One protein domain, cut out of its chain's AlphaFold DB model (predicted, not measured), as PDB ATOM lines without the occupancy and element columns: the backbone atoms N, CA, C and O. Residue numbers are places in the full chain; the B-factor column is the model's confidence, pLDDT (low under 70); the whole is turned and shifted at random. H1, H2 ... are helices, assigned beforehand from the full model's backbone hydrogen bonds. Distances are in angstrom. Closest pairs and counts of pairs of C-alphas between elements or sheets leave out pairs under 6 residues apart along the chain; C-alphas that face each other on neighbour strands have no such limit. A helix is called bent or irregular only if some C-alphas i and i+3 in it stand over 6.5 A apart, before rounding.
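This is residues 211 to 301 of the 381 residues of a protein of Bacillus thuringiensis serovar thuringiensis str. IS5056 (UniProt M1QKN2). One long, kinked helix, H2, makes the long axis of a loose, elongated model; the shorter H3 packs beside its first half, and the unnamed stretch of residues 259 to 283 folds back between them along the chain. Residues 216 to 222, with the tiny H1, and residues 224 to 230 stick out away from H3. The printed part has 91 residues with three named helices, in the order H1, H2, H3, and no named strand. Its class is all helix, though the helices hold 44 of the 91 residues, under half. The radius of gyration of the C-alphas is 15.2 A, and the spans are 49 by 30 by 20 A.

H1 is residues 216 to 219, beginning at C-alpha 216 at (-58.694, -72.892, -90.512). H2 is residues 231 to 258, 36.5 A from first to last C-alpha, beginning at (-44.823, -82.892, -100.857). It is irregular: C-alphas 252 and 255 are 7.5 A apart, and it has a kink of 46 degrees near residue 252. H3 is residues 284 to 295, 16.8 A long, ending at C-alpha 295 at (-31.606, -68.226, -91.019).

H1 is apart from H2 and from H3. H2 touches H3 with residues 232 to 244 alone; their closest C-alphas, those of Asn 241 and Leu 292, are 6.7 A apart. They run the same way at a tilt of 38 degrees, only just steep. Each O i to N i+4 pair in H3 is within hydrogen-bond range, against 20 of 24 in H2; H1 is too short for such a pair.

The C-alphas farthest apart, those of Gly 228 and Asn 261, are 49.3 A apart. Both links are long, with 11 residues between H1 and H2 and 25 between H2 and H3. The printed part has no cut, and no printed residue is under 70 in pLDDT.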
ATOM      1  N   ARG A 211     -54.398 -69.335-100.182       91.94
ATOM      2  CA  ARG A 211     -54.050 -69.093 -98.789       91.94
ATOM      3  C   ARG A 211     -54.954 -69.909 -97.883       91.94
ATOM      4  O   ARG A 211     -56.169 -69.866 -98.044       91.94
ATOM      5  N   ILE A 212     -54.353 -70.571 -96.905       93.56
ATOM      6  CA  ILE A 212     -55.061 -71.177 -95.782       93.56
ATOM      7  C   ILE A 212     -55.087 -70.147 -94.653       93.56
ATOM      8  O   ILE A 212     -54.034 -69.629 -94.264       93.56
ATOM      9  N   LYS A 213     -56.282 -69.814 -94.157       91.31
ATOM     10  CA  LYS A 213     -56.436 -68.856 -93.059       91.31
ATOM     11  C   LYS A 213     -55.933 -69.464 -91.756       91.31
ATOM     12  O   LYS A 213     -56.156 -70.642 -91.500       91.31
ATOM     13  N   GLY A 214     -55.288 -68.661 -90.911       90.88
ATOM     14  CA  GLY A 214     -54.693 -69.133 -89.658       90.88
ATOM     15  C   GLY A 214     -55.689 -69.849 -88.737       90.88
ATOM     16  O   GLY A 214     -55.332 -70.848 -88.124       90.88
ATOM     17  N   LYS A 215     -56.952 -69.402 -88.707       89.50
ATOM     18  CA  LYS A 215     -58.026 -70.085 -87.966       89.50
ATOM     19  C   LYS A 215     -58.340 -71.470 -88.533       89.50
ATOM     20  O   LYS A 215     -58.449 -72.421 -87.768       89.50
ATOM     21  N   ASP A 216     -58.397 -71.612 -89.854       92.19
ATOM     22  CA  ASP A 216     -58.694 -72.892 -90.512       92.19
ATOM     23  C   ASP A 216     -57.590 -73.929 -90.266       92.19
ATOM     24  O   ASP A 216     -57.853 -75.128 -90.213       92.19
ATOM     25  N   ARG A 217     -56.349 -73.481 -90.037       90.81
ATOM     26  CA  ARG A 217     -55.213 -74.363 -89.719       90.81
ATOM     27  C   ARG A 217     -55.369 -75.111 -88.392       90.81
ATOM     28  O   ARG A 217     -54.673 -76.100 -88.185       90.81
ATOM     29  N   THR A 218     -56.280 -74.678 -87.519       89.44
ATOM     30  CA  THR A 218     -56.602 -75.380 -86.264       89.44
ATOM     31  C   THR A 218     -57.391 -76.672 -86.486       89.44
ATOM     32  O   THR A 218     -57.411 -77.531 -85.611       89.44
ATOM     33  N   LEU A 219     -57.987 -76.855 -87.672       92.44
ATOM     34  CA  LEU A 219     -58.770 -78.044 -88.026       92.44
ATOM     35  C   LEU A 219     -57.908 -79.244 -88.459       92.44
ATOM     36  O   LEU A 219     -58.452 -80.272 -88.859       92.44
ATOM     37  N   ASN A 220     -56.579 -79.137 -88.344       89.81
ATOM     38  CA  ASN A 220     -55.586 -80.056 -88.906       89.81
ATOM     39  C   ASN A 220     -55.636 -80.140 -90.444       89.81
ATOM     40  O   ASN A 220     -56.576 -79.704 -91.104       89.81
ATOM     41  N   GLY A 221     -54.576 -80.688 -91.038       91.12
ATOM     42  CA  GLY A 221     -54.461 -80.845 -92.487       91.12
ATOM     43  C   GLY A 221     -53.791 -82.161 -92.856       91.12
ATOM     44  O   GLY A 221     -52.921 -82.645 -92.135       91.12
ATOM     45  N   ILE A 222     -54.190 -82.724 -93.995       93.69
ATOM     46  CA  ILE A 222     -53.600 -83.938 -94.561       93.69
ATOM     47  C   ILE A 222     -53.052 -83.642 -95.958       93.69
ATOM     48  O   ILE A 222     -53.730 -83.050 -96.796       93.69
ATOM     49  N   ILE A 223     -51.805 -84.046 -96.207       92.75
ATOM     50  CA  ILE A 223     -51.135 -83.904 -97.505       92.75
ATOM     51  C   ILE A 223     -50.842 -85.309 -98.025       92.75
ATOM     52  O   ILE A 223     -50.003 -86.019 -97.472       92.75
ATOM     53  N   ILE A 224     -51.522 -85.704 -99.100       94.62
ATOM     54  CA  ILE A 224     -51.417 -87.043 -99.688       94.62
ATOM     55  C   ILE A 224     -50.738 -86.944-101.052       94.62
ATOM     56  O   ILE A 224     -51.037 -86.059-101.849       94.62
ATOM     57  N   GLY A 225     -49.820 -87.865-101.330       93.50
ATOM     58  CA  GLY A 225     -49.182 -87.978-102.638       93.50
ATOM     59  C   GLY A 225     -48.088 -89.045-102.658       93.50
ATOM     60  O   GLY A 225     -47.549 -89.378-101.596       93.50
ATOM     61  N   PRO A 226     -47.723 -89.572-103.838       95.12
ATOM     62  CA  PRO A 226     -46.686 -90.592-103.965       95.12
ATOM     63  C   PRO A 226     -45.288 -90.052-103.611       95.12
ATOM     64  O   PRO A 226     -45.070 -88.846-103.444       95.12
ATOM     65  N   ILE A 227     -44.318 -90.953-103.454       89.94
ATOM     66  CA  ILE A 227     -42.905 -90.577-103.295       89.94
ATOM     67  C   ILE A 227     -42.457 -89.811-104.550       89.94
ATOM     68  O   ILE A 227     -42.874 -90.129-105.660       89.94
ATOM     69  N   GLY A 228     -41.666 -88.752-104.368       89.75
ATOM     70  CA  GLY A 228     -41.197 -87.908-105.473       89.75
ATOM     71  C   GLY A 228     -42.193 -86.847-105.963       89.75
ATOM     72  O   GLY A 228     -41.815 -86.005-106.767       89.75
ATOM     73  N   SER A 229     -43.425 -86.787-105.439       92.81
ATOM     74  CA  SER A 229     -44.429 -85.791-105.865       92.81
ATOM     75  C   SER A 229     -44.198 -84.364-105.334       92.81
ATOM     76  O   SER A 229     -45.072 -83.511-105.457       92.81
ATOM     77  N   GLY A 230     -43.070 -84.108-104.665       90.75
ATOM     78  CA  GLY A 230     -42.725 -82.782-104.147       90.75
ATOM     79  C   GLY A 230     -43.454 -82.342-102.870       90.75
ATOM     80  O   GLY A 230     -43.377 -81.166-102.531       90.75
ATOM     81  N   LYS A 231     -44.123 -83.239-102.123       93.56
ATOM     82  CA  LYS A 231     -44.823 -82.892-100.857       93.56
ATOM     83  C   LYS A 231     -43.951 -82.055 -99.914       93.56
ATOM     84  O   LYS A 231     -44.364 -81.009 -99.424       93.56
ATOM     85  N   THR A 232     -42.720 -82.512 -99.696       92.69
ATOM     86  CA  THR A 232     -41.772 -81.872 -98.783       92.69
ATOM     87  C   THR A 232     -41.231 -80.565 -99.358       92.69
ATOM     88  O   THR A 232     -41.316 -79.523 -98.714       92.69
ATOM     89  N   SER A 233     -40.695 -80.606-100.580       91.88
ATOM     90  CA  SER A 233     -39.998 -79.478-101.207       91.88
ATOM     91  C   SER A 233     -40.923 -78.337-101.614       91.88
ATOM     92  O   SER A 233     -40.565 -77.175-101.451       91.88
ATOM     93  N   SER A 234     -42.095 -78.662-102.157       90.81
ATOM     94  CA  SER A 234     -42.981 -77.692-102.800       90.81
ATOM     95  C   SER A 234     -44.078 -77.176-101.873       90.81
ATOM     96  O   SER A 234     -44.635 -76.122-102.157       90.81
ATOM     97  N   LEU A 235     -44.381 -77.891-100.783       93.19
ATOM     98  CA  LEU A 235     -45.461 -77.527 -99.864       93.19
ATOM     99  C   LEU A 235     -44.975 -77.396 -98.414       93.19
ATOM    100  O   LEU A 235     -44.984 -76.292 -97.877       93.19
ATOM    101  N   ILE A 236     -44.486 -78.475 -97.790       94.50
ATOM    102  CA  ILE A 236     -44.151 -78.481 -96.350       94.50
ATOM    103  C   ILE A 236     -43.049 -77.467 -96.006       94.50
ATOM    104  O   ILE A 236     -43.222 -76.672 -95.086       94.50
ATOM    105  N   ILE A 237     -41.931 -77.455 -96.737       95.75
ATOM    106  CA  ILE A 237     -40.817 -76.533 -96.464       95.75
ATOM    107  C   ILE A 237     -41.247 -75.060 -96.616       95.75
ATOM    108  O   ILE A 237     -41.011 -74.284 -95.686       95.75
ATOM    109  N   PRO A 238     -41.906 -74.642 -97.720       95.81
ATOM    110  CA  PRO A 238     -42.449 -73.287 -97.841       95.81
ATOM    111  C   PRO A 238     -43.454 -72.908 -96.749       95.81
ATOM    112  O   PRO A 238     -43.457 -71.756 -96.309       95.81
ATOM    113  N   MET A 239     -44.295 -73.847 -96.302       96.00
ATOM    114  CA  MET A 239     -45.230 -73.614 -95.198       96.00
ATOM    115  C   MET A 239     -44.485 -73.383 -93.880       96.00
ATOM    116  O   MET A 239     -44.715 -72.369 -93.229       96.00
ATOM    117  N   ILE A 240     -43.529 -74.252 -93.535       96.44
ATOM    118  CA  ILE A 240     -42.714 -74.099 -92.321       96.44
ATOM    119  C   ILE A 240     -41.927 -72.786 -92.361       96.44
ATOM    120  O   ILE A 240     -41.851 -72.084 -91.363       96.44
ATOM    121  N   ASN A 241     -41.378 -72.394 -93.512       97.19
ATOM    122  CA  ASN A 241     -40.672 -71.120 -93.626       97.19
ATOM    123  C   ASN A 241     -41.578 -69.910 -93.308       97.19
ATOM    124  O   ASN A 241     -41.142 -68.965 -92.651       97.19
ATOM    125  N   GLN A 242     -42.843 -69.944 -93.744       96.50
ATOM    126  CA  GLN A 242     -43.844 -68.931 -93.385       96.50
ATOM    127  C   GLN A 242     -44.207 -68.997 -91.897       96.50
ATOM    128  O   GLN A 242     -44.310 -67.960 -91.246       96.50
ATOM    129  N   ASP A 243     -44.326 -70.196 -91.335       96.44
ATOM    130  CA  ASP A 243     -44.554 -70.395 -89.903       96.44
ATOM    131  C   ASP A 243     -43.426 -69.829 -89.046       96.44
ATOM    132  O   ASP A 243     -43.683 -69.154 -88.051       96.44
ATOM    133  N   LEU A 244     -42.172 -70.001 -89.459       96.81
ATOM    134  CA  LEU A 244     -41.029 -69.414 -88.766       96.81
ATOM    135  C   LEU A 244     -41.088 -67.879 -88.773       96.81
ATOM    136  O   LEU A 244     -40.806 -67.263 -87.745       96.81
ATOM    137  N   HIS A 245     -41.562 -67.242 -89.855       95.62
ATOM    138  CA  HIS A 245     -41.831 -65.796 -89.843       95.62
ATOM    139  C   HIS A 245     -42.893 -65.414 -88.797       95.62
ATOM    140  O   HIS A 245     -42.734 -64.414 -88.086       95.62
ATOM    141  N   TRP A 246     -43.959 -66.209 -88.662       95.62
ATOM    142  CA  TRP A 246     -44.990 -66.004 -87.640       95.62
ATOM    143  C   TRP A 246     -44.470 -66.228 -86.216       95.62
ATOM    144  O   TRP A 246     -44.818 -65.462 -85.315       95.62
ATOM    145  N   MET A 247     -43.586 -67.204 -86.015       95.12
ATOM    146  CA  MET A 247     -42.912 -67.434 -84.736       95.12
ATOM    147  C   MET A 247     -41.980 -66.278 -84.367       95.12
ATOM    148  O   MET A 247     -41.988 -65.822 -83.226       95.12
ATOM    149  N   VAL A 248     -41.222 -65.729 -85.320       94.62
ATOM    150  CA  VAL A 248     -40.397 -64.531 -85.086       94.62
ATOM    151  C   VAL A 248     -41.275 -63.340 -84.686       94.62
ATOM    152  O   VAL A 248     -40.929 -62.597 -83.765       94.62
ATOM    153  N   ARG A 249     -42.452 -63.171 -85.309       94.31
ATOM    154  CA  ARG A 249     -43.444 -62.169 -84.875       94.31
ATOM    155  C   ARG A 249     -43.897 -62.413 -83.436       94.31
ATOM    156  O   ARG A 249     -44.015 -61.436 -82.700       94.31
ATOM    157  N   PHE A 250     -44.157 -63.660 -83.044       93.81
ATOM    158  CA  PHE A 250     -44.495 -63.999 -81.661       93.81
ATOM    159  C   PHE A 250     -43.371 -63.596 -80.705       93.81
ATOM    160  O   PHE A 250     -43.620 -62.780 -79.826       93.81
ATOM    161  N   ILE A 251     -42.137 -64.057 -80.937       92.44
ATOM    162  CA  ILE A 251     -40.968 -63.746 -80.095       92.44
ATOM    163  C   ILE A 251     -40.807 -62.230 -79.914       92.44
ATOM    164  O   ILE A 251     -40.690 -61.747 -78.791       92.44
ATOM    165  N   ASN A 252     -40.874 -61.467 -81.006       92.62
ATOM    166  CA  ASN A 252     -40.649 -60.022 -80.970       92.62
ATOM    167  C   ASN A 252     -41.808 -59.228 -80.347       92.62
ATOM    168  O   ASN A 252     -41.588 -58.143 -79.817       92.62
ATOM    169  N   LYS A 253     -43.051 -59.716 -80.446       93.31
ATOM    170  CA  LYS A 253     -44.237 -59.004 -79.937       93.31
ATOM    171  C   LYS A 253     -44.712 -59.500 -78.576       93.31
ATOM    172  O   LYS A 253     -45.556 -58.831 -77.978       93.31
ATOM    173  N   PHE A 254     -44.186 -60.623 -78.088       92.50
ATOM    174  CA  PHE A 254     -44.673 -61.304 -76.892       92.50
ATOM    175  C   PHE A 254     -44.762 -60.372 -75.684       92.50
ATOM    176  O   PHE A 254     -45.839 -60.236 -75.116       92.50
ATOM    177  N   GLU A 255     -43.683 -59.660 -75.348       92.94
ATOM    178  CA  GLU A 255     -43.650 -58.776 -74.175       92.94
ATOM    179  C   GLU A 255     -44.754 -57.708 -74.228       92.94
ATOM    180  O   GLU A 255     -45.467 -57.476 -73.252       92.94
ATOM    181  N   THR A 256     -44.931 -57.075 -75.390       93.75
ATOM    182  CA  THR A 256     -45.958 -56.043 -75.577       93.75
ATOM    183  C   THR A 256     -47.375 -56.606 -75.557       93.75
ATOM    184  O   THR A 256     -48.283 -55.940 -75.071       93.75
ATOM    185  N   ALA A 257     -47.576 -57.818 -76.079       91.81
ATOM    186  CA  ALA A 257     -48.878 -58.472 -76.086       91.81
ATOM    187  C   ALA A 257     -49.266 -58.967 -74.688       91.81
ATOM    188  O   ALA A 257     -50.406 -58.785 -74.282       91.81
ATOM    189  N   TYR A 258     -48.310 -59.529 -73.946       93.12
ATOM    190  CA  TYR A 258     -48.506 -60.081 -72.605       93.12
ATOM    191  C   TYR A 258     -48.888 -59.019 -71.567       93.12
ATOM    192  O   TYR A 258     -49.648 -59.294 -70.648       93.12
ATOM    193  N   LYS A 259     -48.404 -57.780 -71.728       94.44
ATOM    194  CA  LYS A 259     -48.764 -56.647 -70.854       94.44
ATOM    195  C   LYS A 259     -50.194 -56.135 -71.058       94.44
ATOM    196  O   LYS A 259     -50.618 -55.249 -70.320       94.44
ATOM    197  N   LYS A 260     -50.924 -56.619 -72.068       92.44
ATOM    198  CA  LYS A 260     -52.310 -56.204 -72.286       92.44
ATOM    199  C   LYS A 260     -53.254 -56.937 -71.335       92.44
ATOM    200  O   LYS A 260     -53.112 -58.135 -71.115       92.44
ATOM    201  N   ASN A 261     -54.267 -56.229 -70.842       90.75
ATOM    202  CA  ASN A 261     -55.275 -56.798 -69.939       90.75
ATOM    203  C   ASN A 261     -56.117 -57.908 -70.597       90.75
ATOM    204  O   ASN A 261     -56.661 -58.754 -69.900       90.75
ATOM    205  N   ASP A 262     -56.222 -57.902 -71.926       93.31
ATOM    206  CA  ASP A 262     -56.951 -58.872 -72.746       93.31
ATOM    207  C   ASP A 262     -56.032 -59.947 -73.356       93.31
ATOM    208  O   ASP A 262     -56.408 -60.605 -74.321       93.31
ATOM    209  N   TYR A 263     -54.823 -60.151 -72.817       91.31
ATOM    210  CA  TYR A 263     -53.866 -61.101 -73.392       91.31
ATOM    211  C   TYR A 263     -54.454 -62.504 -73.578       91.31
ATOM    212  O   TYR A 263     -54.263 -63.095 -74.637       91.31
ATOM    213  N   ASP A 264     -55.181 -63.035 -72.593       92.50
ATOM    214  CA  ASP A 264     -55.695 -64.408 -72.641       92.50
ATOM    215  C   ASP A 264     -56.892 -64.619 -73.582       92.50
ATOM    216  O   ASP A 264     -57.352 -65.753 -73.726       92.50
ATOM    217  N   THR A 265     -57.378 -63.576 -74.261       92.50
ATOM    218  CA  THR A 265     -58.471 -63.713 -75.227       92.50
ATOM    219  C   THR A 265     -57.982 -64.221 -76.591       92.50
ATOM    220  O   THR A 265     -56.799 -64.130 -76.944       92.50
ATOM    221  N   GLU A 266     -58.895 -64.779 -77.397       87.44
ATOM    222  CA  GLU A 266     -58.573 -65.298 -78.737       87.44
ATOM    223  C   GLU A 266     -58.089 -64.178 -79.679       87.44
ATOM    224  O   GLU A 266     -57.255 -64.405 -80.559       87.44
ATOM    225  N   GLU A 267     -58.561 -62.951 -79.464       88.19
ATOM    226  CA  GLU A 267     -58.220 -61.765 -80.252       88.19
ATOM    227  C   GLU A 267     -56.755 -61.343 -80.095       88.19
ATOM    228  O   GLU A 267     -56.207 -60.703 -80.996       88.19
ATOM    229  N   VAL A 268     -56.102 -61.712 -78.986       89.81
ATOM    230  CA  VAL A 268     -54.683 -61.422 -78.748       89.81
ATOM    231  C   VAL A 268     -53.855 -62.699 -78.845       89.81
ATOM    232  O   VAL A 268     -53.053 -62.841 -79.774       89.81
ATOM    233  N   LYS A 269     -54.058 -63.655 -77.934       90.56
ATOM    234  CA  LYS A 269     -53.262 -64.890 -77.850       90.56
ATOM    235  C   LYS A 269     -53.475 -65.817 -79.039       90.56
ATOM    236  O   LYS A 269     -52.503 -66.378 -79.540       90.56
ATOM    237  N   GLY A 270     -54.703 -65.905 -79.553       89.19
ATOM    238  CA  GLY A 270     -55.037 -66.723 -80.728       89.19
ATOM    239  C   GLY A 270     -54.399 -66.240 -82.035       89.19
ATOM    240  O   GLY A 270     -54.428 -66.939 -83.045       89.19
ATOM    241  N   THR A 271     -53.787 -65.053 -82.039       91.69
ATOM    242  CA  THR A 271     -53.128 -64.492 -83.225       91.69
ATOM    243  C   THR A 271     -51.662 -64.892 -83.375       91.69
ATOM    244  O   THR A 271     -51.009 -64.506 -84.350       91.69
ATOM    245  N   PHE A 272     -51.111 -65.624 -82.409       93.81
ATOM    246  CA  PHE A 272     -49.709 -66.009 -82.396       93.81
ATOM    247  C   PHE A 272     -49.514 -67.488 -82.709       93.81
ATOM    248  O   PHE A 272     -50.241 -68.346 -82.219       93.81
ATOM    249  N   LEU A 273     -48.466 -67.774 -83.481       93.94
ATOM    250  CA  LEU A 273     -47.910 -69.114 -83.605       93.94
ATOM    251  C   LEU A 273     -46.739 -69.230 -82.625       93.94
ATOM    252  O   LEU A 273     -45.712 -68.578 -82.808       93.94
ATOM    253  N   ASN A 274     -46.916 -70.015 -81.567       91.00
ATOM    254  CA  ASN A 274     -45.964 -70.108 -80.456       91.00
ATOM    255  C   ASN A 274     -44.937 -71.242 -80.606       91.00
ATOM    256  O   ASN A 274     -43.956 -71.267 -79.867       91.00
ATOM    257  N   GLY A 275     -45.136 -72.167 -81.544       92.31
ATOM    258  CA  GLY A 275     -44.239 -73.298 -81.736       92.31
ATOM    259  C   GLY A 275     -44.562 -74.107 -82.984       92.31
ATOM    260  O   GLY A 275     -45.675 -74.063 -83.502       92.31
ATOM    261  N   VAL A 276     -43.564 -74.857 -83.444       94.06
ATOM    262  CA  VAL A 276     -43.684 -75.863 -84.500       94.06
ATOM    263  C   VAL A 276     -42.871 -77.076 -84.065       94.06
ATOM    264  O   VAL A 276     -41.707 -76.942 -83.687       94.06
ATOM    265  N   THR A 277     -43.475 -78.259 -84.134       95.00
ATOM    266  CA  THR A 277     -42.793 -79.537 -83.915       95.00
ATOM    267  C   THR A 277     -42.702 -80.264 -85.246       95.00
ATOM    268  O   THR A 277     -43.709 -80.445 -85.927       95.00
ATOM    269  N   VAL A 278     -41.491 -80.668 -85.624       94.62
ATOM    270  CA  VAL A 278     -41.232 -81.403 -86.865       94.62
ATOM    271  C   VAL A 278     -40.696 -82.774 -86.500       94.62
ATOM    272  O   VAL A 278     -39.698 -82.878 -85.792       94.62
ATOM    273  N   ILE A 279     -41.379 -83.811 -86.973       92.69
ATOM    274  CA  ILE A 279     -41.013 -85.210 -86.761       92.69
ATOM    275  C   ILE A 279     -40.927 -85.850 -88.141       92.69
ATOM    276  O   ILE A 279     -41.905 -85.849 -88.888       92.69
ATOM    277  N   GLU A 280     -39.751 -86.356 -88.495       89.06
ATOM    278  CA  GLU A 280     -39.500 -86.954 -89.802       89.06
ATOM    279  C   GLU A 280     -38.409 -88.034 -89.683       89.06
ATOM    280  O   GLU A 280     -37.395 -87.789 -89.026       89.06
ATOM    281  N   PRO A 281     -38.605 -89.233 -90.266       82.81
ATOM    282  CA  PRO A 281     -37.738 -90.386 -90.010       82.81
ATOM    283  C   PRO A 281     -36.355 -90.334 -90.686       82.81
ATOM    284  O   PRO A 281     -35.430 -90.960 -90.182       82.81
ATOM    285  N   SER A 282     -36.183 -89.631 -91.810       82.88
ATOM    286  CA  SER A 282     -34.932 -89.620 -92.596       82.88
ATOM    287  C   SER A 282     -33.941 -88.511 -92.223       82.88
ATOM    288  O   SER A 282     -32.857 -88.445 -92.804       82.88
ATOM    289  N   ASN A 283     -34.289 -87.640 -91.271       82.31
ATOM    290  CA  ASN A 283     -33.540 -86.447 -90.844       82.31
ATOM    291  C   ASN A 283     -33.371 -85.350 -91.927       82.31
ATOM    292  O   ASN A 283     -32.989 -84.226 -91.597       82.31
ATOM    293  N   ASP A 284     -33.693 -85.602 -93.201       89.06
ATOM    294  CA  ASP A 284     -33.541 -84.617 -94.284       89.06
ATOM    295  C   ASP A 284     -34.413 -83.373 -94.052       89.06
ATOM    296  O   ASP A 284     -33.942 -82.235 -94.167       89.06
ATOM    297  N   LEU A 285     -35.681 -83.564 -93.670       93.19
ATOM    298  CA  LEU A 285     -36.570 -82.437 -93.385       93.19
ATOM    299  C   LEU A 285     -36.122 -81.702 -92.120       93.19
ATOM    300  O   LEU A 285     -36.064 -80.472 -92.116       93.19
ATOM    301  N   CYS A 286     -35.783 -82.445 -91.066       92.81
ATOM    302  CA  CYS A 286     -35.374 -81.884 -89.783       92.81
ATOM    303  C   CYS A 286     -34.135 -80.986 -89.931       92.81
ATOM    304  O   CYS A 286     -34.142 -79.855 -89.442       92.81
ATOM    305  N   GLN A 287     -33.120 -81.412 -90.691       92.19
ATOM    306  CA  GLN A 287     -31.938 -80.592 -90.980       92.19
ATOM    307  C   GLN A 287     -32.272 -79.329 -91.784       92.19
ATOM    308  O   GLN A 287     -31.752 -78.249 -91.494       92.19
ATOM    309  N   LYS A 288     -33.142 -79.435 -92.798       95.12
ATOM    310  CA  LYS A 288     -33.571 -78.276 -93.603       95.12
ATOM    311  C   LYS A 288     -34.324 -77.261 -92.753       95.12
ATOM    312  O   LYS A 288     -34.033 -76.070 -92.831       95.12
ATOM    313  N   VAL A 289     -35.245 -77.724 -91.910       95.94
ATOM    314  CA  VAL A 289     -35.976 -76.864 -90.975       95.94
ATOM    315  C   VAL A 289     -35.022 -76.228 -89.969       95.94
ATOM    316  O   VAL A 289     -35.112 -75.027 -89.745       95.94
ATOM    317  N   TYR A 290     -34.062 -76.977 -89.427       93.88
ATOM    318  CA  TYR A 290     -33.067 -76.429 -88.504       93.88
ATOM    319  C   TYR A 290     -32.233 -75.306 -89.146       93.88
ATOM    320  O   TYR A 290     -32.053 -74.244 -88.547       93.88
ATOM    321  N   LYS A 291     -31.815 -75.469 -90.408       95.50
ATOM    322  CA  LYS A 291     -31.150 -74.399 -91.176       95.50
ATOM    323  C   LYS A 291     -32.054 -73.182 -91.387       95.50
ATOM    324  O   LYS A 291     -31.579 -72.052 -91.287       95.50
ATOM    325  N   LEU A 292     -33.351 -73.380 -91.648       97.06
ATOM    326  CA  LEU A 292     -34.306 -72.270 -91.727       97.06
ATOM    327  C   LEU A 292     -34.405 -71.542 -90.382       97.06
ATOM    328  O   LEU A 292     -34.265 -70.327 -90.340       97.06
ATOM    329  N   VAL A 293     -34.555 -72.262 -89.273       96.56
ATOM    330  CA  VAL A 293     -34.594 -71.685 -87.917       96.56
ATOM    331  C   VAL A 293     -33.368 -70.801 -87.650       96.56
ATOM    332  O   VAL A 293     -33.516 -69.672 -87.173       96.56
ATOM    333  N   GLN A 294     -32.172 -71.265 -88.031       95.31
ATOM    334  CA  GLN A 294     -30.935 -70.479 -87.956       95.31
ATOM    335  C   GLN A 294     -30.986 -69.226 -88.846       95.31
ATOM    336  O   GLN A 294     -30.634 -68.135 -88.396       95.31
ATOM    337  N   ALA A 295     -31.470 -69.348 -90.087       96.69
ATOM    338  CA  ALA A 295     -31.606 -68.226 -91.019       96.69
ATOM    339  C   ALA A 295     -32.598 -67.152 -90.531       96.69
ATOM    340  O   ALA A 295     -32.379 -65.959 -90.744       96.69
ATOM    341  N   HIS A 296     -33.652 -67.559 -89.819       96.31
ATOM    342  CA  HIS A 296     -34.613 -66.668 -89.156       96.31
ATOM    343  C   HIS A 296     -34.083 -66.052 -87.852       96.31
ATOM    344  O   HIS A 296     -34.762 -65.216 -87.258       96.31
ATOM    345  N   LYS A 297     -32.869 -66.422 -87.417       95.31
ATOM    346  CA  LYS A 297     -32.218 -65.950 -86.181       95.31
ATOM    347  C   LYS A 297     -33.034 -66.235 -84.918       95.31
ATOM    348  O   LYS A 297     -33.002 -65.461 -83.962       95.31
ATOM    349  N   ILE A 298     -33.764 -67.348 -84.906       94.81
ATOM    350  CA  ILE A 298     -34.455 -67.807 -83.700       94.81
ATOM    351  C   ILE A 298     -33.389 -68.258 -82.681       94.81
ATOM    352  O   ILE A 298     -32.470 -68.989 -83.060       94.81
ATOM    353  N   PRO A 299     -33.467 -67.829 -81.404       91.94
ATOM    354  CA  PRO A 299     -32.454 -68.157 -80.401       91.94
ATOM    355  C   PRO A 299     -32.251 -69.666 -80.232       91.94
ATOM    356  O   PRO A 299     -33.204 -70.408 -80.033       91.94
ATOM    357  N   ALA A 300     -31.002 -70.138 -80.213       90.25
ATOM    358  CA  ALA A 300     -30.711 -71.565 -80.025       90.25
ATOM    359  C   ALA A 300     -31.258 -72.129 -78.694       90.25
ATOM    360  O   ALA A 300     -31.558 -73.320 -78.588       90.25
ATOM    361  N   SER A 301     -31.435 -71.270 -77.683       90.06
ATOM    362  CA  SER A 301     -32.059 -71.627 -76.406       90.06
ATOM    363  C   SER A 301     -33.532 -72.029 -76.542       90.06
ATOM    364  O   SER A 301     -33.986 -72.864 -75.765       90.06
TER     365      SER A 301